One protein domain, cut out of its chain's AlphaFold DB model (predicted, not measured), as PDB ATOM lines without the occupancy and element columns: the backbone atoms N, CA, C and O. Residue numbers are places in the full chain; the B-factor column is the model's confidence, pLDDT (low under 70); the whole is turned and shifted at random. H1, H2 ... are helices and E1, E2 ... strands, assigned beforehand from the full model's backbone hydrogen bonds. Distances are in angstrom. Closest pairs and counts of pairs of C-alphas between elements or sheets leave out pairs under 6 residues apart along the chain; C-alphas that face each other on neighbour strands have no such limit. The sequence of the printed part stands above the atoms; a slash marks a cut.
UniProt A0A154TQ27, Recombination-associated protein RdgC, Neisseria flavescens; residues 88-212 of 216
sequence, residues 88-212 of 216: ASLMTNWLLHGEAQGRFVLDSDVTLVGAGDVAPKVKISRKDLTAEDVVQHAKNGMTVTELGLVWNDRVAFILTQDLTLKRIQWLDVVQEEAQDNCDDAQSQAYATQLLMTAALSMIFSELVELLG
ATOM      1  N   ALA A  88     264.615 274.113 288.199       97.88
ATOM      2  CA  ALA A  88     265.793 274.948 287.981       97.88
ATOM      3  C   ALA A  88     265.549 276.012 286.901       97.88
ATOM      4  O   ALA A  88     265.934 277.169 287.062       97.88
ATOM      5  N   SER A  89     264.871 275.637 285.811       97.62
ATOM      6  CA  SER A  89     264.526 276.575 284.735       97.62
ATOM      7  C   SER A  89     263.498 277.607 285.195       97.62
ATOM      8  O   SER A  89     263.688 278.793 284.934       97.62
ATOM      9  N   LEU A  90     262.468 277.182 285.937       98.31
ATOM     10  CA  LEU A  90     261.466 278.079 286.524       98.31
ATOM     11  C   LEU A  90     262.116 279.106 287.468       98.31
ATOM     12  O   LEU A  90     261.943 280.307 287.286       98.31
ATOM     13  N   MET A  91     262.938 278.649 288.417       98.62
ATOM     14  CA  MET A  91     263.643 279.531 289.356       98.62
ATOM     15  C   MET A  91     264.619 280.481 288.649       98.62
ATOM     16  O   MET A  91     264.740 281.642 289.032       98.62
ATOM     17  N   THR A  92     265.312 280.008 287.608       98.50
ATOM     18  CA  THR A  92     266.209 280.859 286.808       98.50
ATOM     19  C   THR A  92     265.419 281.936 286.073       98.50
ATOM     20  O   THR A  92     265.849 283.086 286.033       98.50
ATOM     21  N   ASN A  93     264.246 281.591 285.535       98.19
ATOM     22  CA  ASN A  93     263.353 282.550 284.900       98.19
ATOM     23  C   ASN A  93     262.880 283.616 285.898       98.19
ATOM     24  O   ASN A  93     263.010 284.797 285.590       98.19
ATOM     25  N   TRP A  94     262.436 283.230 287.095       98.50
ATOM     26  CA  TRP A  94     262.026 284.188 288.130       98.50
ATOM     27  C   TRP A  94     263.151 285.145 288.524       98.50
ATOM     28  O   TRP A  94     262.951 286.355 288.562       98.50
ATOM     29  N   LEU A  95     264.368 284.630 288.732       98.25
ATOM     30  CA  LEU A  95     265.515 285.483 289.050       98.25
ATOM     31  C   LEU A  95     265.846 286.462 287.912       98.25
ATOM     32  O   LEU A  95     266.159 287.617 288.175       98.25
ATOM     33  N   LEU A  96     265.764 286.022 286.652       98.06
ATOM     34  CA  LEU A  96     266.010 286.880 285.487       98.06
ATOM     35  C   LEU A  96     264.973 288.000 285.334       98.06
ATOM     36  O   LEU A  96     265.331 289.076 284.858       98.06
ATOM     37  N   HIS A  97     263.718 287.750 285.719       97.19
ATOM     38  CA  HIS A  97     262.644 288.749 285.681       97.19
ATOM     39  C   HIS A  97     262.615 289.636 286.934       97.19
ATOM     40  O   HIS A  97     261.979 290.684 286.915       97.19
ATOM     41  N   GLY A  98     263.311 289.243 288.005       96.31
ATOM     42  CA  GLY A  98     263.274 289.938 289.293       96.31
ATOM     43  C   GLY A  98     261.965 289.729 290.062       96.31
ATOM     44  O   GLY A  98     261.746 290.384 291.075       96.31
ATOM     45  N   GLU A  99     261.109 288.812 289.615       97.00
ATOM     46  CA  GLU A  99     259.829 288.499 290.242       97.00
ATOM     47  C   GLU A  99     259.504 287.008 290.107       97.00
ATOM     48  O   GLU A  99     259.838 286.362 289.110       97.00
ATOM     49  N   ALA A 100     258.859 286.452 291.132       97.88
ATOM     50  CA  ALA A 100     258.306 285.106 291.093       97.88
ATOM     51  C   ALA A 100     256.813 285.155 290.735       97.88
ATOM     52  O   ALA A 100     256.152 286.180 290.879       97.88
ATOM     53  N   GLN A 101     256.291 284.047 290.215       97.44
ATOM     54  CA  GLN A 101     254.895 283.953 289.782       97.44
ATOM     55  C   GLN A 101     253.966 283.553 290.933       97.44
ATOM     56  O   GLN A 101     254.395 282.961 291.922       97.44
ATOM     57  N   GLY A 102     252.669 283.818 290.768       96.19
ATOM     58  CA  GLY A 102     251.651 283.433 291.744       96.19
ATOM     59  C   GLY A 102     251.799 284.192 293.063       96.19
ATOM     60  O   GLY A 102     251.988 285.404 293.076       96.19
ATOM     61  N   ARG A 103     251.692 283.472 294.179       97.50
ATOM     62  CA  ARG A 103     251.843 283.990 295.549       97.50
ATOM     63  C   ARG A 103     253.283 283.920 296.062       97.50
ATOM     64  O   ARG A 103     253.509 284.126 297.254       97.50
ATOM     65  N   PHE A 104     254.242 283.579 295.203       98.31
ATOM     66  CA  PHE A 104     255.653 283.528 295.568       98.31
ATOM     67  C   PHE A 104     256.309 284.899 295.396       98.31
ATOM     68  O   PHE A 104     256.088 285.593 294.409       98.31
ATOM     69  N   VAL A 105     257.172 285.250 296.342       98.25
ATOM     70  CA  VAL A 105     258.024 286.440 296.317       98.25
ATOM     71  C   VAL A 105     259.470 285.994 296.508       98.25
ATOM     72  O   VAL A 105     259.738 285.070 297.279       98.25
ATOM     73  N   LEU A 106     260.405 286.626 295.795       98.38
ATOM     74  CA  LEU A 106     261.836 286.380 295.975       98.38
ATOM     75  C   LEU A 106     262.267 286.833 297.378       98.38
ATOM     76  O   LEU A 106     261.993 287.962 297.771       98.38
ATOM     77  N   ASP A 107     262.943 285.954 298.121       97.69
ATOM     78  CA  ASP A 107     263.542 286.297 299.417       97.69
ATOM     79  C   ASP A 107     264.968 286.837 299.196       97.69
ATOM     80  O   ASP A 107     265.164 287.843 298.516       97.69
ATOM     81  N   SER A 108     265.990 286.182 299.756       97.50
ATOM     82  CA  SER A 108     267.326 286.771 299.861       97.50
ATOM     83  C   SER A 108     268.480 285.770 299.764       97.50
ATOM     84  O   SER A 108     269.652 286.132 299.915       97.50
ATOM     85  N   ASP A 109     268.165 284.498 299.517       98.50
ATOM     86  CA  ASP A 109     269.115 283.398 299.363       98.50
ATOM     87  C   ASP A 109     269.028 282.834 297.933       98.50
ATOM     88  O   ASP A 109     267.946 282.499 297.458       98.50
ATOM     89  N   VAL A 110     270.159 282.666 297.243       98.69
ATOM     90  CA  VAL A 110     270.201 281.988 295.937       98.69
ATOM     91  C   VAL A 110     271.502 281.206 295.756       98.69
ATOM     92  O   VAL A 110     272.588 281.651 296.140       98.69
ATOM     93  N   THR A 111     271.401 280.029 295.145       98.69
ATOM     94  CA  THR A 111     272.550 279.237 294.700       98.69
ATOM     95  C   THR A 111     272.471 279.048 293.190       98.69
ATOM     96  O   THR A 111     271.507 278.457 292.699       98.69
ATOM     97  N   LEU A 112     273.510 279.478 292.474       98.44
ATOM     98  CA  LEU A 112     273.652 279.310 291.030       98.44
ATOM     99  C   LEU A 112     274.824 278.385 290.692       98.44
ATOM    100  O   LEU A 112     275.861 278.397 291.365       98.44
ATOM    101  N   VAL A 113     274.678 277.614 289.617       98.31
ATOM    102  CA  VAL A 113     275.700 276.705 289.088       98.31
ATOM    103  C   VAL A 113     275.875 276.962 287.590       98.31
ATOM    104  O   VAL A 113     274.896 277.089 286.861       98.31
ATOM    105  N   GLY A 114     277.121 277.099 287.137       97.00
ATOM    106  CA  GLY A 114     277.456 277.250 285.718       97.00
ATOM    107  C   GLY A 114     277.450 275.919 284.959       97.00
ATOM    108  O   GLY A 114     277.091 274.878 285.498       97.00
ATOM    109  N   ALA A 115     277.881 275.944 283.700       92.31
ATOM    110  CA  ALA A 115     278.000 274.748 282.865       92.31
ATOM    111  C   ALA A 115     279.433 274.170 282.852       92.31
ATOM    112  O   ALA A 115     280.395 274.863 283.184       92.31
ATOM    113  N   GLY A 116     279.567 272.912 282.410       91.44
ATOM    114  CA  GLY A 116     280.846 272.221 282.193       91.44
ATOM    115  C   GLY A 116     281.258 271.253 283.310       91.44
ATOM    116  O   GLY A 116     280.615 271.179 284.356       91.44
ATOM    117  N   ASP A 117     282.351 270.516 283.084       86.06
ATOM    118  CA  ASP A 117     282.842 269.465 283.998       86.06
ATOM    119  C   ASP A 117     283.292 270.009 285.361       86.06
ATOM    120  O   ASP A 117     283.169 269.342 286.388       86.06
ATOM    121  N   VAL A 118     283.790 271.248 285.380       91.75
ATOM    122  CA  VAL A 118     284.148 271.985 286.598       91.75
ATOM    123  C   VAL A 118     283.242 273.208 286.700       91.75
ATOM    124  O   VAL A 118     283.679 274.352 286.578       91.75
ATOM    125  N   ALA A 119     281.945 272.945 286.859       93.00
ATOM    126  CA  ALA A 119     280.925 273.980 286.924       93.00
ATOM    127  C   ALA A 119     281.170 274.934 288.114       93.00
ATOM    128  O   ALA A 119     281.187 274.487 289.269       93.00
ATOM    129  N   PRO A 120     281.332 276.250 287.875       96.00
ATOM    130  CA  PRO A 120     281.459 277.213 288.959       96.00
ATOM    131  C   PRO A 120     280.159 277.269 289.761       96.00
ATOM    132  O   PRO A 120     279.065 277.151 289.208       96.00
ATOM    133  N   LYS A 121     280.274 277.488 291.071       97.75
ATOM    134  CA  LYS A 121     279.133 277.614 291.978       97.75
ATOM    135  C   LYS A 121     279.200 278.940 292.718       97.75
ATOM    136  O   LYS A 121     280.203 279.231 293.366       97.75
ATOM    137  N   VAL A 122     278.115 279.702 292.659       98.06
ATOM    138  CA  VAL A 122     277.950 280.964 293.384       98.06
ATOM    139  C   VAL A 122     276.814 280.791 294.379       98.06
ATOM    140  O   VAL A 122     275.736 280.316 294.026       98.06
ATOM    141  N   LYS A 123     277.061 281.152 295.637       98.31
ATOM    142  CA  LYS A 123     276.040 281.183 296.680       98.31
ATOM    143  C   LYS A 123     275.978 282.582 297.267       98.31
ATOM    144  O   LYS A 123     276.990 283.091 297.744       98.31
ATOM    145  N   ILE A 124     274.790 283.163 297.234       98.12
ATOM    146  CA  ILE A 124     274.493 284.495 297.744       98.12
ATOM    147  C   ILE A 124     273.451 284.326 298.845       98.12
ATOM    148  O   ILE A 124     272.509 283.551 298.698       98.12
ATOM    149  N   SER A 125     273.653 285.026 299.955       97.75
ATOM    150  CA  SER A 125     272.784 284.953 301.125       97.75
ATOM    151  C   SER A 125     272.554 286.340 301.702       97.75
ATOM    152  O   SER A 125     273.498 287.128 301.778       97.75
ATOM    153  N   ARG A 126     271.326 286.594 302.172       96.50
ATOM    154  CA  ARG A 126     270.888 287.862 302.782       96.50
ATOM    155  C   ARG A 126     271.114 289.069 301.870       96.50
ATOM    156  O   ARG A 126     271.643 290.092 302.306       96.50
ATOM    157  N   LYS A 127     270.752 288.928 300.599       96.50
ATOM    158  CA  LYS A 127     270.879 289.986 299.601       96.50
ATOM    159  C   LYS A 127     269.600 290.110 298.794       96.50
ATOM    160  O   LYS A 127     268.988 289.101 298.486       96.50
ATOM    161  N   ASP A 128     269.255 291.336 298.424       97.25
ATOM    162  CA  ASP A 128     268.194 291.606 297.460       97.25
ATOM    163  C   ASP A 128     268.471 290.868 296.139       97.25
ATOM    164  O   ASP A 128     269.486 291.111 295.480       97.25
ATOM    165  N   LEU A 129     267.583 289.937 295.784       96.94
ATOM    166  CA  LEU A 129     267.716 289.111 294.585       96.94
ATOM    167  C   LEU A 129     267.353 289.860 293.296       96.94
ATOM    168  O   LEU A 129     267.671 289.371 292.215       96.94
ATOM    169  N   THR A 130     266.752 291.048 293.404       95.50
ATOM    170  CA  THR A 130     266.470 291.938 292.265       95.50
ATOM    171  C   THR A 130     267.664 292.826 291.904       95.50
ATOM    172  O   THR A 130     267.676 293.460 290.848       95.50
ATOM    173  N   ALA A 131     268.704 292.850 292.748       96.69
ATOM    174  CA  ALA A 131     269.912 293.620 292.495       96.69
ATOM    175  C   ALA A 131     270.635 293.130 291.226       96.69
ATOM    176  O   ALA A 131     270.874 291.933 291.045       96.69
ATOM    177  N   GLU A 132     271.038 294.075 290.371       94.94
ATOM    178  CA  GLU A 132     271.610 293.790 289.046       94.94
ATOM    179  C   GLU A 132     272.811 292.837 289.110       94.94
ATOM    180  O   GLU A 132     272.954 291.964 288.262       94.94
ATOM    181  N   ASP A 133     273.655 292.945 290.136       93.81
ATOM    182  CA  ASP A 133     274.830 292.086 290.283       93.81
ATOM    183  C   ASP A 133     274.491 290.630 290.661       93.81
ATOM    184  O   ASP A 133     275.253 289.722 290.326       93.81
ATOM    185  N   VAL A 134     273.338 290.377 291.291       95.75
ATOM    186  CA  VAL A 134     272.803 289.023 291.507       95.75
ATOM    187  C   VAL A 134     272.264 288.468 290.193       95.75
ATOM    188  O   VAL A 134     272.661 287.378 289.770       95.75
ATOM    189  N   VAL A 135     271.402 289.236 289.521       96.81
ATOM    190  CA  VAL A 135     270.753 288.833 288.264       96.81
ATOM    191  C   VAL A 135     271.788 288.611 287.154       96.81
ATOM    192  O   VAL A 135     271.638 287.703 286.331       96.81
ATOM    193  N   GLN A 136     272.892 289.365 287.163       97.06
ATOM    194  CA  GLN A 136     273.968 289.235 286.183       97.06
ATOM    195  C   GLN A 136     274.582 287.828 286.161       97.06
ATOM    196  O   GLN A 136     274.968 287.354 285.092       97.06
ATOM    197  N   HIS A 137     274.635 287.116 287.293       96.94
ATOM    198  CA  HIS A 137     275.103 285.727 287.305       96.94
ATOM    199  C   HIS A 137     274.216 284.816 286.444       96.94
ATOM    200  O   HIS A 137     274.742 284.007 285.677       96.94
ATOM    201  N   ALA A 138     272.893 284.981 286.512       96.81
ATOM    202  CA  ALA A 138     271.961 284.243 285.662       96.81
ATOM    203  C   ALA A 138     272.035 284.699 284.196       96.81
ATOM    204  O   ALA A 138     272.073 283.859 283.298       96.81
ATOM    205  N   LYS A 139     272.158 286.013 283.936       96.62
ATOM    206  CA  LYS A 139     272.364 286.556 282.573       96.62
ATOM    207  C   LYS A 139     273.633 286.005 281.911       96.62
ATOM    208  O   LYS A 139     273.663 285.814 280.700       96.62
ATOM    209  N   ASN A 140     274.657 285.690 282.706       95.75
ATOM    210  CA  ASN A 140     275.907 285.077 282.251       95.75
ATOM    211  C   ASN A 140     275.809 283.552 282.031       95.75
ATOM    212  O   ASN A 140     276.832 282.895 281.838       95.75
ATOM    213  N   GLY A 141     274.604 282.976 282.063       95.19
ATOM    214  CA  GLY A 141     274.366 281.566 281.754       95.19
ATOM    215  C   GLY A 141     274.509 280.613 282.941       95.19
ATOM    216  O   GLY A 141     274.632 279.408 282.727       95.19
ATOM    217  N   MET A 142     274.509 281.113 284.183       98.12
ATOM    218  CA  MET A 142     274.381 280.241 285.355       98.12
ATOM    219  C   MET A 142     272.915 279.888 285.616       98.12
ATOM    220  O   MET A 142     272.029 280.733 285.514       98.12
ATOM    221  N   THR A 143     272.674 278.650 286.031       98.25
ATOM    222  CA  THR A 143     271.342 278.137 286.364       98.25
ATOM    223  C   THR A 143     271.124 278.176 287.871       98.25
ATOM    224  O   THR A 143     272.000 277.786 288.647       98.25
ATOM    225  N   VAL A 144     269.943 278.607 288.303       98.56
ATOM    226  CA  VAL A 144     269.537 278.594 289.712       98.56
ATOM    227  C   VAL A 144     269.223 277.164 290.154       98.56
ATOM    228  O   VAL A 144     268.349 276.502 289.599       98.56
ATOM    229  N   THR A 145     269.922 276.689 291.185       98.44
ATOM    230  CA  THR A 145     269.702 275.361 291.792       98.44
ATOM    231  C   THR A 145     269.002 275.427 293.146       98.44
ATOM    232  O   THR A 145     268.415 274.435 293.579       98.44
ATOM    233  N   GLU A 146     269.079 276.575 293.821       98.69
ATOM    234  CA  GLU A 146     268.339 276.860 295.051       98.69
ATOM    235  C   GLU A 146     267.882 278.323 295.039       98.69
ATOM    236  O   GLU A 146     268.696 279.191 294.722       98.69
ATOM    237  N   LEU A 147     266.628 278.590 295.404       98.81
ATOM    238  CA  LEU A 147     266.048 279.933 295.453       98.81
ATOM    239  C   LEU A 147     265.243 280.116 296.743       98.81
ATOM    240  O   LEU A 147     264.361 279.312 297.045       98.81
ATOM    241  N   GLY A 148     265.571 281.153 297.505       98.62
ATOM    242  CA  GLY A 148     264.812 281.604 298.663       98.62
ATOM    243  C   GLY A 148     263.524 282.283 298.218       98.62
ATOM    244  O   GLY A 148     263.548 283.156 297.350       98.62
ATOM    245  N   LEU A 149     262.413 281.869 298.812       98.62
ATOM    246  CA  LEU A 149     261.073 282.327 298.487       98.62
ATOM    247  C   LEU A 149     260.277 282.576 299.765       98.62
ATOM    248  O   LEU A 149     260.414 281.840 300.745       98.62
ATOM    249  N   VAL A 150     259.383 283.555 299.702       98.12
ATOM    250  CA  VAL A 150     258.271 283.711 300.639       98.12
ATOM    251  C   VAL A 150     256.983 283.421 299.886       98.12
ATOM    252  O   VAL A 150     256.765 283.947 298.800       98.12
ATOM    253  N   TRP A 151     256.128 282.571 300.443       98.06
ATOM    254  CA  TRP A 151     254.802 282.305 299.899       98.06
ATOM    255  C   TRP A 151     253.731 282.991 300.742       98.06
ATOM    256  O   TRP A 151     253.637 282.743 301.951       98.06
ATOM    257  N   ASN A 152     252.922 283.822 300.078       95.88
ATOM    258  CA  ASN A 152     251.738 284.494 300.619       95.88
ATOM    259  C   ASN A 152     251.983 285.198 301.968       95.88
ATOM    260  O   ASN A 152     251.146 285.098 302.865       95.88
ATOM    261  N   ASP A 153     253.168 285.796 302.147       93.81
ATOM    262  CA  ASP A 153     253.625 286.438 303.391       93.81
ATOM    263  C   ASP A 153     253.480 285.564 304.653       93.81
ATOM    264  O   ASP A 153     253.348 286.057 305.774       93.81
ATOM    265  N   ARG A 154     253.506 284.234 304.482       93.44
ATOM    266  CA  ARG A 154     253.242 283.257 305.551       93.44
ATOM    267  C   ARG A 154     254.341 282.228 305.738       93.44
ATOM    268  O   ARG A 154     254.560 281.778 306.861       93.44
ATOM    269  N   VAL A 155     255.001 281.813 304.660       96.75
ATOM    270  CA  VAL A 155     255.983 280.723 304.712       96.75
ATOM    271  C   VAL A 155     257.223 281.105 303.923       96.75
ATOM    272  O   VAL A 155     257.157 281.229 302.704       96.75
ATOM    273  N   ALA A 156     258.354 281.249 304.606       97.44
ATOM    274  CA  ALA A 156     259.653 281.424 303.970       97.44
ATOM    275  C   ALA A 156     260.367 280.071 303.848       97.44
ATOM    276  O   ALA A 156     260.344 279.259 304.774       97.44
ATOM    277  N   PHE A 157     260.980 279.789 302.704       98.31
ATOM    278  CA  PHE A 157     261.710 278.543 302.468       98.31
ATOM    279  C   PHE A 157     262.699 278.691 301.308       98.31
ATOM    280  O   PHE A 157     262.661 279.646 300.543       98.31
ATOM    281  N   ILE A 158     263.585 277.711 301.148       98.56
ATOM    282  CA  ILE A 158     264.439 277.578 299.967       98.56
ATOM    283  C   ILE A 158     263.900 276.440 299.104       98.56
ATOM    284  O   ILE A 158     263.929 275.278 299.523       98.56
ATOM    285  N   LEU A 159     263.445 276.762 297.895       98.50
ATOM    286  CA  LEU A 159     263.147 275.774 296.867       98.50
ATOM    287  C   LEU A 159     264.452 275.281 296.248       98.50
ATOM    288  O   LEU A 159     265.395 276.044 296.059       98.50
ATOM    289  N   THR A 160     264.509 273.999 295.916       98.06
ATOM    290  CA  THR A 160     265.648 273.401 295.216       98.06
ATOM    291  C   THR A 160     265.224 272.856 293.860       98.06
ATOM    292  O   THR A 160     264.050 272.562 293.637       98.06
ATOM    293  N   GLN A 161     266.197 272.646 292.974       96.38
ATOM    294  CA  GLN A 161     265.972 272.039 291.657       96.38
ATOM    295  C   GLN A 161     265.326 270.641 291.706       96.38
ATOM    296  O   GLN A 161     264.709 270.230 290.729       96.38
ATOM    297  N   ASP A 162     265.435 269.942 292.840       94.00
ATOM    298  CA  ASP A 162     264.894 268.595 293.059       94.00
ATOM    299  C   ASP A 162     263.512 268.610 293.751       94.00
ATOM    300  O   ASP A 162     263.112 267.609 294.348       94.00
ATOM    301  N   LEU A 163     262.808 269.753 293.748       94.12
ATOM    302  CA  LEU A 163     261.524 269.963 294.444       94.12
ATOM    303  C   LEU A 163     261.562 269.726 295.962       94.12
ATOM    304  O   LEU A 163     260.544 269.464 296.597       94.12
ATOM    305  N   THR A 164     262.736 269.855 296.578       96.06
ATOM    306  CA  THR A 164     262.860 269.846 298.042       96.06
ATOM    307  C   THR A 164     262.689 271.258 298.594       96.06
ATOM    308  O   THR A 164     263.374 272.176 298.137       96.06
ATOM    309  N   LEU A 165     261.838 271.405 299.612       96.69
ATOM    310  CA  LEU A 165     261.687 272.621 300.414       96.69
ATOM    311  C   LEU A 165     262.659 272.557 301.602       96.69
ATOM    312  O   LEU A 165     262.570 271.671 302.454       96.69
ATOM    313  N   LYS A 166     263.626 273.473 301.657       96.69
ATOM    314  CA  LYS A 166     264.617 273.572 302.738       96.69
ATOM    315  C   LYS A 166     264.313 274.763 303.633       96.69
ATOM    316  O   LYS A 166     263.792 275.765 303.165       96.69
ATOM    317  N   ARG A 167     264.747 274.685 304.897       95.81
ATOM    318  CA  ARG A 167     264.700 275.806 305.857       95.81
ATOM    319  C   ARG A 167     263.311 276.464 305.911       95.81
ATOM    320  O   ARG A 167     263.221 277.681 305.861       95.81
ATOM    321  N   ILE A 168     262.257 275.650 305.983       95.81
ATOM    322  CA  ILE A 168     260.886 276.148 306.102       95.81
ATOM    323  C   ILE A 168     260.763 276.931 307.411       95.81
ATOM    324  O   ILE A 168     261.126 276.431 308.477       95.81
ATOM    325  N   GLN A 169     260.275 278.158 307.307       94.75
ATOM    326  CA  GLN A 169     260.033 279.084 308.398       94.75
ATOM    327  C   GLN A 169     258.596 279.586 308.288       94.75
ATOM    328  O   GLN A 169     258.202 280.175 307.283       94.75
ATOM    329  N   TRP A 170     257.818 279.328 309.332       92.31
ATOM    330  CA  TRP A 170     256.454 279.820 309.476       92.31
ATOM    331  C   TRP A 170     256.520 281.242 310.021       92.31
ATOM    332  O   TRP A 170     257.099 281.444 311.088       92.31
ATOM    333  N   LEU A 171     255.992 282.217 309.287       89.31
ATOM    334  CA  LEU A 171     256.001 283.620 309.701       89.31
ATOM    335  C   LEU A 171     254.933 283.880 310.773       89.31
ATOM    336  O   LEU A 171     254.006 283.082 310.936       89.31
ATOM    337  N   ASP A 172     255.082 284.989 311.498       80.62
ATOM    338  CA  ASP A 172     254.373 285.275 312.754       80.62
ATOM    339  C   ASP A 172     252.850 285.121 312.643       80.62
ATOM    340  O   ASP A 172     252.242 284.483 313.496       80.62
ATOM    341  N   VAL A 173     252.254 285.545 311.523       77.38
ATOM    342  CA  VAL A 173     250.809 285.413 311.252       77.38
ATOM    343  C   VAL A 173     250.307 283.973 311.416       77.38
ATOM    344  O   VAL A 173     249.228 283.744 311.950       77.38
ATOM    345  N   VAL A 174     251.081 282.976 310.976       73.88
ATOM    346  CA  VAL A 174     250.692 281.558 311.095       73.88
ATOM    347  C   VAL A 174     250.879 281.049 312.525       73.88
ATOM    348  O   VAL A 174     250.137 280.180 312.977       73.88
ATOM    349  N   GLN A 175     251.883 281.568 313.235       74.31
ATOM    350  CA  GLN A 175     252.160 281.170 314.614       74.31
ATOM    351  C   GLN A 175     251.110 281.728 315.579       74.31
ATOM    352  O   GLN A 175     250.690 281.011 316.484       74.31
ATOM    353  N   GLU A 176     250.666 282.964 315.359       79.12
ATOM    354  CA  GLU A 176     249.592 283.612 316.117       79.12
ATOM    355  C   GLU A 176     248.254 282.878 315.908       79.12
ATOM    356  O   GLU A 176     247.626 282.465 316.883       79.12
ATOM    357  N   GLU A 177     247.879 282.568 314.655       75.06
ATOM    358  CA  GLU A 177     246.663 281.793 314.336       75.06
ATOM    359  C   GLU A 177     246.613 280.425 315.043       75.06
ATOM    360  O   GLU A 177     245.538 279.953 315.425       75.06
ATOM    361  N   ALA A 178     247.766 279.776 315.224       71.06
ATOM    362  CA  ALA A 178     247.859 278.485 315.900       71.06
ATOM    363  C   ALA A 178     247.698 278.585 317.430       71.06
ATOM    364  O   ALA A 178     247.302 277.607 318.066       71.06
ATOM    365  N   GLN A 179     248.033 279.736 318.021       73.31
ATOM    366  CA  GLN A 179     248.012 279.952 319.471       73.31
ATOM    367  C   GLN A 179     246.633 280.375 319.983       73.31
ATOM    368  O   GLN A 179     246.251 279.973 321.082       73.31
ATOM    369  N   ASP A 180     245.866 281.115 319.181       67.88
ATOM    370  CA  ASP A 180     244.650 281.811 319.623       67.88
ATOM    371  C   ASP A 180     243.463 280.912 320.036       67.88
ATOM    372  O   ASP A 180     242.426 281.427 320.444       67.88
ATOM    373  N   ASN A 181     243.568 279.577 319.972       62.06
ATOM    374  CA  ASN A 181     242.416 278.682 320.179       62.06
ATOM    375  C   ASN A 181     242.734 277.342 320.870       62.06
ATOM    376  O   ASN A 181     242.065 276.343 320.596       62.06
ATOM    377  N   CYS A 182     243.768 277.252 321.712       70.50
ATOM    378  CA  CYS A 182     244.160 275.961 322.290       70.50
ATOM    379  C   CYS A 182     244.539 276.028 323.776       70.50
ATOM    380  O   CYS A 182     245.517 276.674 324.154       70.50
ATOM    381  N   ASP A 183     243.811 275.252 324.582       79.00
ATOM    382  CA  ASP A 183     243.928 275.211 326.046       79.00
ATOM    383  C   ASP A 183     245.105 274.354 326.549       79.00
ATOM    384  O   ASP A 183     245.524 274.470 327.702       79.00
ATOM    385  N   ASP A 184     245.657 273.487 325.693       86.06
ATOM    386  CA  ASP A 184     246.740 272.566 326.035       86.06
ATOM    387  C   ASP A 184     247.737 272.355 324.877       86.06
ATOM    388  O   ASP A 184     247.449 272.601 323.703       86.06
ATOM    389  N   ALA A 185     248.934 271.863 325.214       84.31
ATOM    390  CA  ALA A 185     250.038 271.688 324.269       84.31
ATOM    391  C   ALA A 185     249.759 270.654 323.161       84.31
ATOM    392  O   ALA A 185     250.316 270.764 322.067       84.31
ATOM    393  N   GLN A 186     248.922 269.645 323.417       85.75
ATOM    394  CA  GLN A 186     248.551 268.651 322.411       85.75
ATOM    395  C   GLN A 186     247.600 269.269 321.382       85.75
ATOM    396  O   GLN A 186     247.810 269.092 320.179       85.75
ATOM    397  N   SER A 187     246.612 270.033 321.845       84.75
ATOM    398  CA  SER A 187     245.700 270.790 320.983       84.75
ATOM    399  C   SER A 187     246.457 271.814 320.126       84.75
ATOM    400  O   SER A 187     246.268 271.842 318.910       84.75
ATOM    401  N   GLN A 188     247.411 272.550 320.715       82.06
ATOM    402  CA  GLN A 188     248.286 273.484 319.984       82.06
ATOM    403  C   GLN A 188     249.115 272.785 318.900       82.06
ATOM    404  O   GLN A 188     249.192 273.257 317.762       82.06
ATOM    405  N   ALA A 189     249.724 271.641 319.225       83.06
ATOM    406  CA  ALA A 189     250.513 270.872 318.266       83.06
ATOM    407  C   ALA A 189     249.651 270.355 317.102       83.06
ATOM    408  O   ALA A 189     250.089 270.390 315.951       83.06
ATOM    409  N   TYR A 190     248.423 269.914 317.387       85.38
ATOM    410  CA  TYR A 190     247.485 269.457 316.365       85.38
ATOM    411  C   TYR A 190     247.024 270.599 315.449       85.38
ATOM    412  O   TYR A 190     247.075 270.456 314.226       85.38
ATOM    413  N   ALA A 191     246.644 271.748 316.018       86.12
ATOM    414  CA  ALA A 191     246.266 272.937 315.253       86.12
ATOM    415  C   ALA A 191     247.417 273.412 314.354       86.12
ATOM    416  O   ALA A 191     247.236 273.618 313.152       86.12
ATOM    417  N   THR A 192     248.628 273.473 314.912       84.81
ATOM    418  CA  THR A 192     249.847 273.795 314.166       84.81
ATOM    419  C   THR A 192     250.055 272.816 313.011       84.81
ATOM    420  O   THR A 192     250.249 273.237 311.873       84.81
ATOM    421  N   GLN A 193     249.964 271.506 313.261       87.00
ATOM    422  CA  GLN A 193     250.116 270.496 312.214       87.00
ATOM    423  C   GLN A 193     249.077 270.673 311.098       87.00
ATOM    424  O   GLN A 193     249.427 270.545 309.923       87.00
ATOM    425  N   LEU A 194     247.822 270.988 311.430       88.88
ATOM    426  CA  LEU A 194     246.766 271.211 310.443       88.88
ATOM    427  C   LEU A 194     247.073 272.420 309.546       88.88
ATOM    428  O   LEU A 194     247.013 272.301 308.320       88.88
ATOM    429  N   LEU A 195     247.475 273.544 310.146       88.38
ATOM    430  CA  LEU A 195     247.878 274.754 309.420       88.38
ATOM    431  C   LEU A 195     249.085 274.490 308.513       88.38
ATOM    432  O   LEU A 195     249.063 274.844 307.332       88.38
ATOM    433  N   MET A 196     250.104 273.798 309.032       88.50
ATOM    434  CA  MET A 196     251.283 273.412 308.254       88.50
ATOM    435  C   MET A 196     250.907 272.517 307.069       88.50
ATOM    436  O   MET A 196     251.374 272.734 305.952       88.50
ATOM    437  N   THR A 197     250.033 271.532 307.291       92.06
ATOM    438  CA  THR A 197     249.568 270.603 306.249       92.06
ATOM    439  C   THR A 197     248.839 271.347 305.134       92.06
ATOM    440  O   THR A 197     249.121 271.123 303.954       92.06
ATOM    441  N   ALA A 198     247.932 272.254 305.499       92.06
ATOM    442  CA  ALA A 198     247.181 273.060 304.545       92.06
ATOM    443  C   ALA A 198     248.110 273.959 303.714       92.06
ATOM    444  O   ALA A 198     248.031 273.964 302.486       92.06
ATOM    445  N   ALA A 199     249.035 274.666 304.367       93.12
ATOM    446  CA  ALA A 199     249.991 275.539 303.695       93.12
ATOM    447  C   ALA A 199     250.930 274.775 302.749       93.12
ATOM    448  O   ALA A 199     251.075 275.172 301.596       93.12
ATOM    449  N   LEU A 200     251.513 273.654 303.192       94.31
ATOM    450  CA  LEU A 200     252.366 272.819 302.339       94.31
ATOM    451  C   LEU A 200     251.608 272.295 301.121       94.31
ATOM    452  O   LEU A 200     252.144 272.323 300.016       94.31
ATOM    453  N   SER A 201     250.361 271.865 301.309       94.62
ATOM    454  CA  SER A 201     249.519 271.377 300.213       94.62
ATOM    455  C   SER A 201     249.245 272.478 299.187       94.62
ATOM    456  O   SER A 201     249.341 272.229 297.987       94.62
ATOM    457  N   MET A 202     248.967 273.708 299.638       95.75
ATOM    458  CA  MET A 202     248.745 274.857 298.753       95.75
ATOM    459  C   MET A 202     250.015 275.297 298.018       95.75
ATOM    460  O   MET A 202     249.963 275.489 296.805       95.75
ATOM    461  N   ILE A 203     251.147 275.417 298.724       96.56
ATOM    462  CA  ILE A 203     252.456 275.733 298.123       96.56
ATOM    463  C   ILE A 203     252.786 274.708 297.044       96.56
ATOM    464  O   ILE A 203     253.164 275.063 295.930       96.56
ATOM    465  N   PHE A 204     252.640 273.428 297.380       94.69
ATOM    466  CA  PHE A 204     252.975 272.343 296.479       94.69
ATOM    467  C   PHE A 204     252.053 272.324 295.259       94.69
ATOM    468  O   PHE A 204     252.556 272.280 294.143       94.69
ATOM    469  N   SER A 205     250.736 272.454 295.441       94.88
ATOM    470  CA  SER A 205     249.776 272.540 294.330       94.88
ATOM    471  C   SER A 205     250.091 273.693 293.375       94.88
ATOM    472  O   SER A 205     250.070 273.514 292.163       94.88
ATOM    473  N   GLU A 206     250.430 274.868 293.903       97.06
ATOM    474  CA  GLU A 206     250.749 276.033 293.076       97.06
ATOM    475  C   GLU A 206     252.080 275.864 292.331       97.06
ATOM    476  O   GLU A 206     252.162 276.163 291.141       97.06
ATOM    477  N   LEU A 207     253.113 275.306 292.979       96.19
ATOM    478  CA  LEU A 207     254.364 274.952 292.295       96.19
ATOM    479  C   LEU A 207     254.114 273.982 291.136       96.19
ATOM    480  O   LEU A 207     254.731 274.119 290.083       96.19
ATOM    481  N   VAL A 208     253.210 273.021 291.308       94.00
ATOM    482  CA  VAL A 208     252.857 272.051 290.262       94.00
ATOM    483  C   VAL A 208     252.233 272.725 289.059       94.00
ATOM    484  O   VAL A 208     252.641 272.444 287.933       94.00
ATOM    485  N   GLU A 209     251.272 273.616 289.284       96.38
ATOM    486  CA  GLU A 209     250.637 274.384 288.214       96.38
ATOM    487  C   GLU A 209     251.676 275.197 287.433       96.38
ATOM    488  O   GLU A 209     251.724 275.126 286.203       96.38
ATOM    489  N   LEU A 210     252.576 275.880 288.146       97.06
ATOM    490  CA  LEU A 210     253.645 276.694 287.557       97.06
ATOM    491  C   LEU A 210     254.693 275.856 286.810       97.06
ATOM    492  O   LEU A 210     255.297 276.332 285.853       97.06
ATOM    493  N   LEU A 211     254.881 274.594 287.199       96.56
ATOM    494  CA  LEU A 211     255.759 273.644 286.510       96.56
ATOM    495  C   LEU A 211     255.053 272.859 285.392       96.56
ATOM    496  O   LEU A 211     255.622 271.915 284.836       96.56
ATOM    497  N   GLY A 212     253.822 273.239 285.041       94.88
ATOM    498  CA  GLY A 212     253.053 272.631 283.955       94.88
ATOM    499  C   GLY A 212     252.439 271.269 284.291       94.88
ATOM    500  O   GLY A 212     252.045 270.543 283.376       94.88
TER     501      GLY A 212
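Overview. This is residues 88 to 212 of the 216 residues of the protein "Recombination-associated protein RdgC" of Neisseria flavescens (UniProt A0A154TQ27). A curled, twisted antiparallel sheet of five strands has H1 and the long helix H4 over one face, two layers with helices on one face of a sheet, while H2 only grazes it. H4 runs on past the sheet, where H3 folds back on it as a helical hairpin. The printed part has 125 residues with four named helices and five named strands, in the order H1 E1 E2 H2 E3 E4 E5 H3 H4; the sheet's order is E2 E1 E3 E4 E5, the class mixed. It is only just loose, close to compact, with a radius of gyration of the C-alphas of 16.7 A, and spans 56 by 29 by 26 A.

Arrangement. H1, residues 88 to 97, touches H2, residues 132 to 139, closest at the C-alphas of Leu 96 and Val 135, 5.8 A. E1, residues 104 to 113, bends by 85 degrees at residue 108 and forms a hairpin with E2, residues 121 to 124; N 112 and O 122 are 2.8 A apart. E2, H2 and E3, residues 143 to 151, make a split strand-helix-strand unit, E1 between its strands, with a right-handed crossover; N 105 and O 150 of E1 and E3 are 2.8 A apart. E3, E4, residues 155 to 160, and E5, residues 165 to 170, form a meander, each the antiparallel neighbour of the one before, with N 149 and O 157 at 2.8 A and N 156 and O 169 at 2.9 A. H4, residues 185 to 210, touches H3, residues 172 to 179, with residues 188 to 195 alone, closest at the C-alphas of Ala 178 and Thr 192, 5.4 A. Every O i to N i+4 pair is within hydrogen-bond range in H1, H3 and H4, and 2 of 4 in H2.

Along the chain. H1 begins at C-alpha 88 (265.793, 274.948, 287.981); H4, 37.2 A long, ends at C-alpha 210 (253.645, 276.694, 287.557). E1 measures 22.1 A and E3 21.8 A.

Size, cuts and confidence. The C-alphas farthest apart, those of Asp 117 and Asp 183, are 57.6 A apart. The printed part has no cut and no long link; residues 180 to 181 are under 70 in pLDDT.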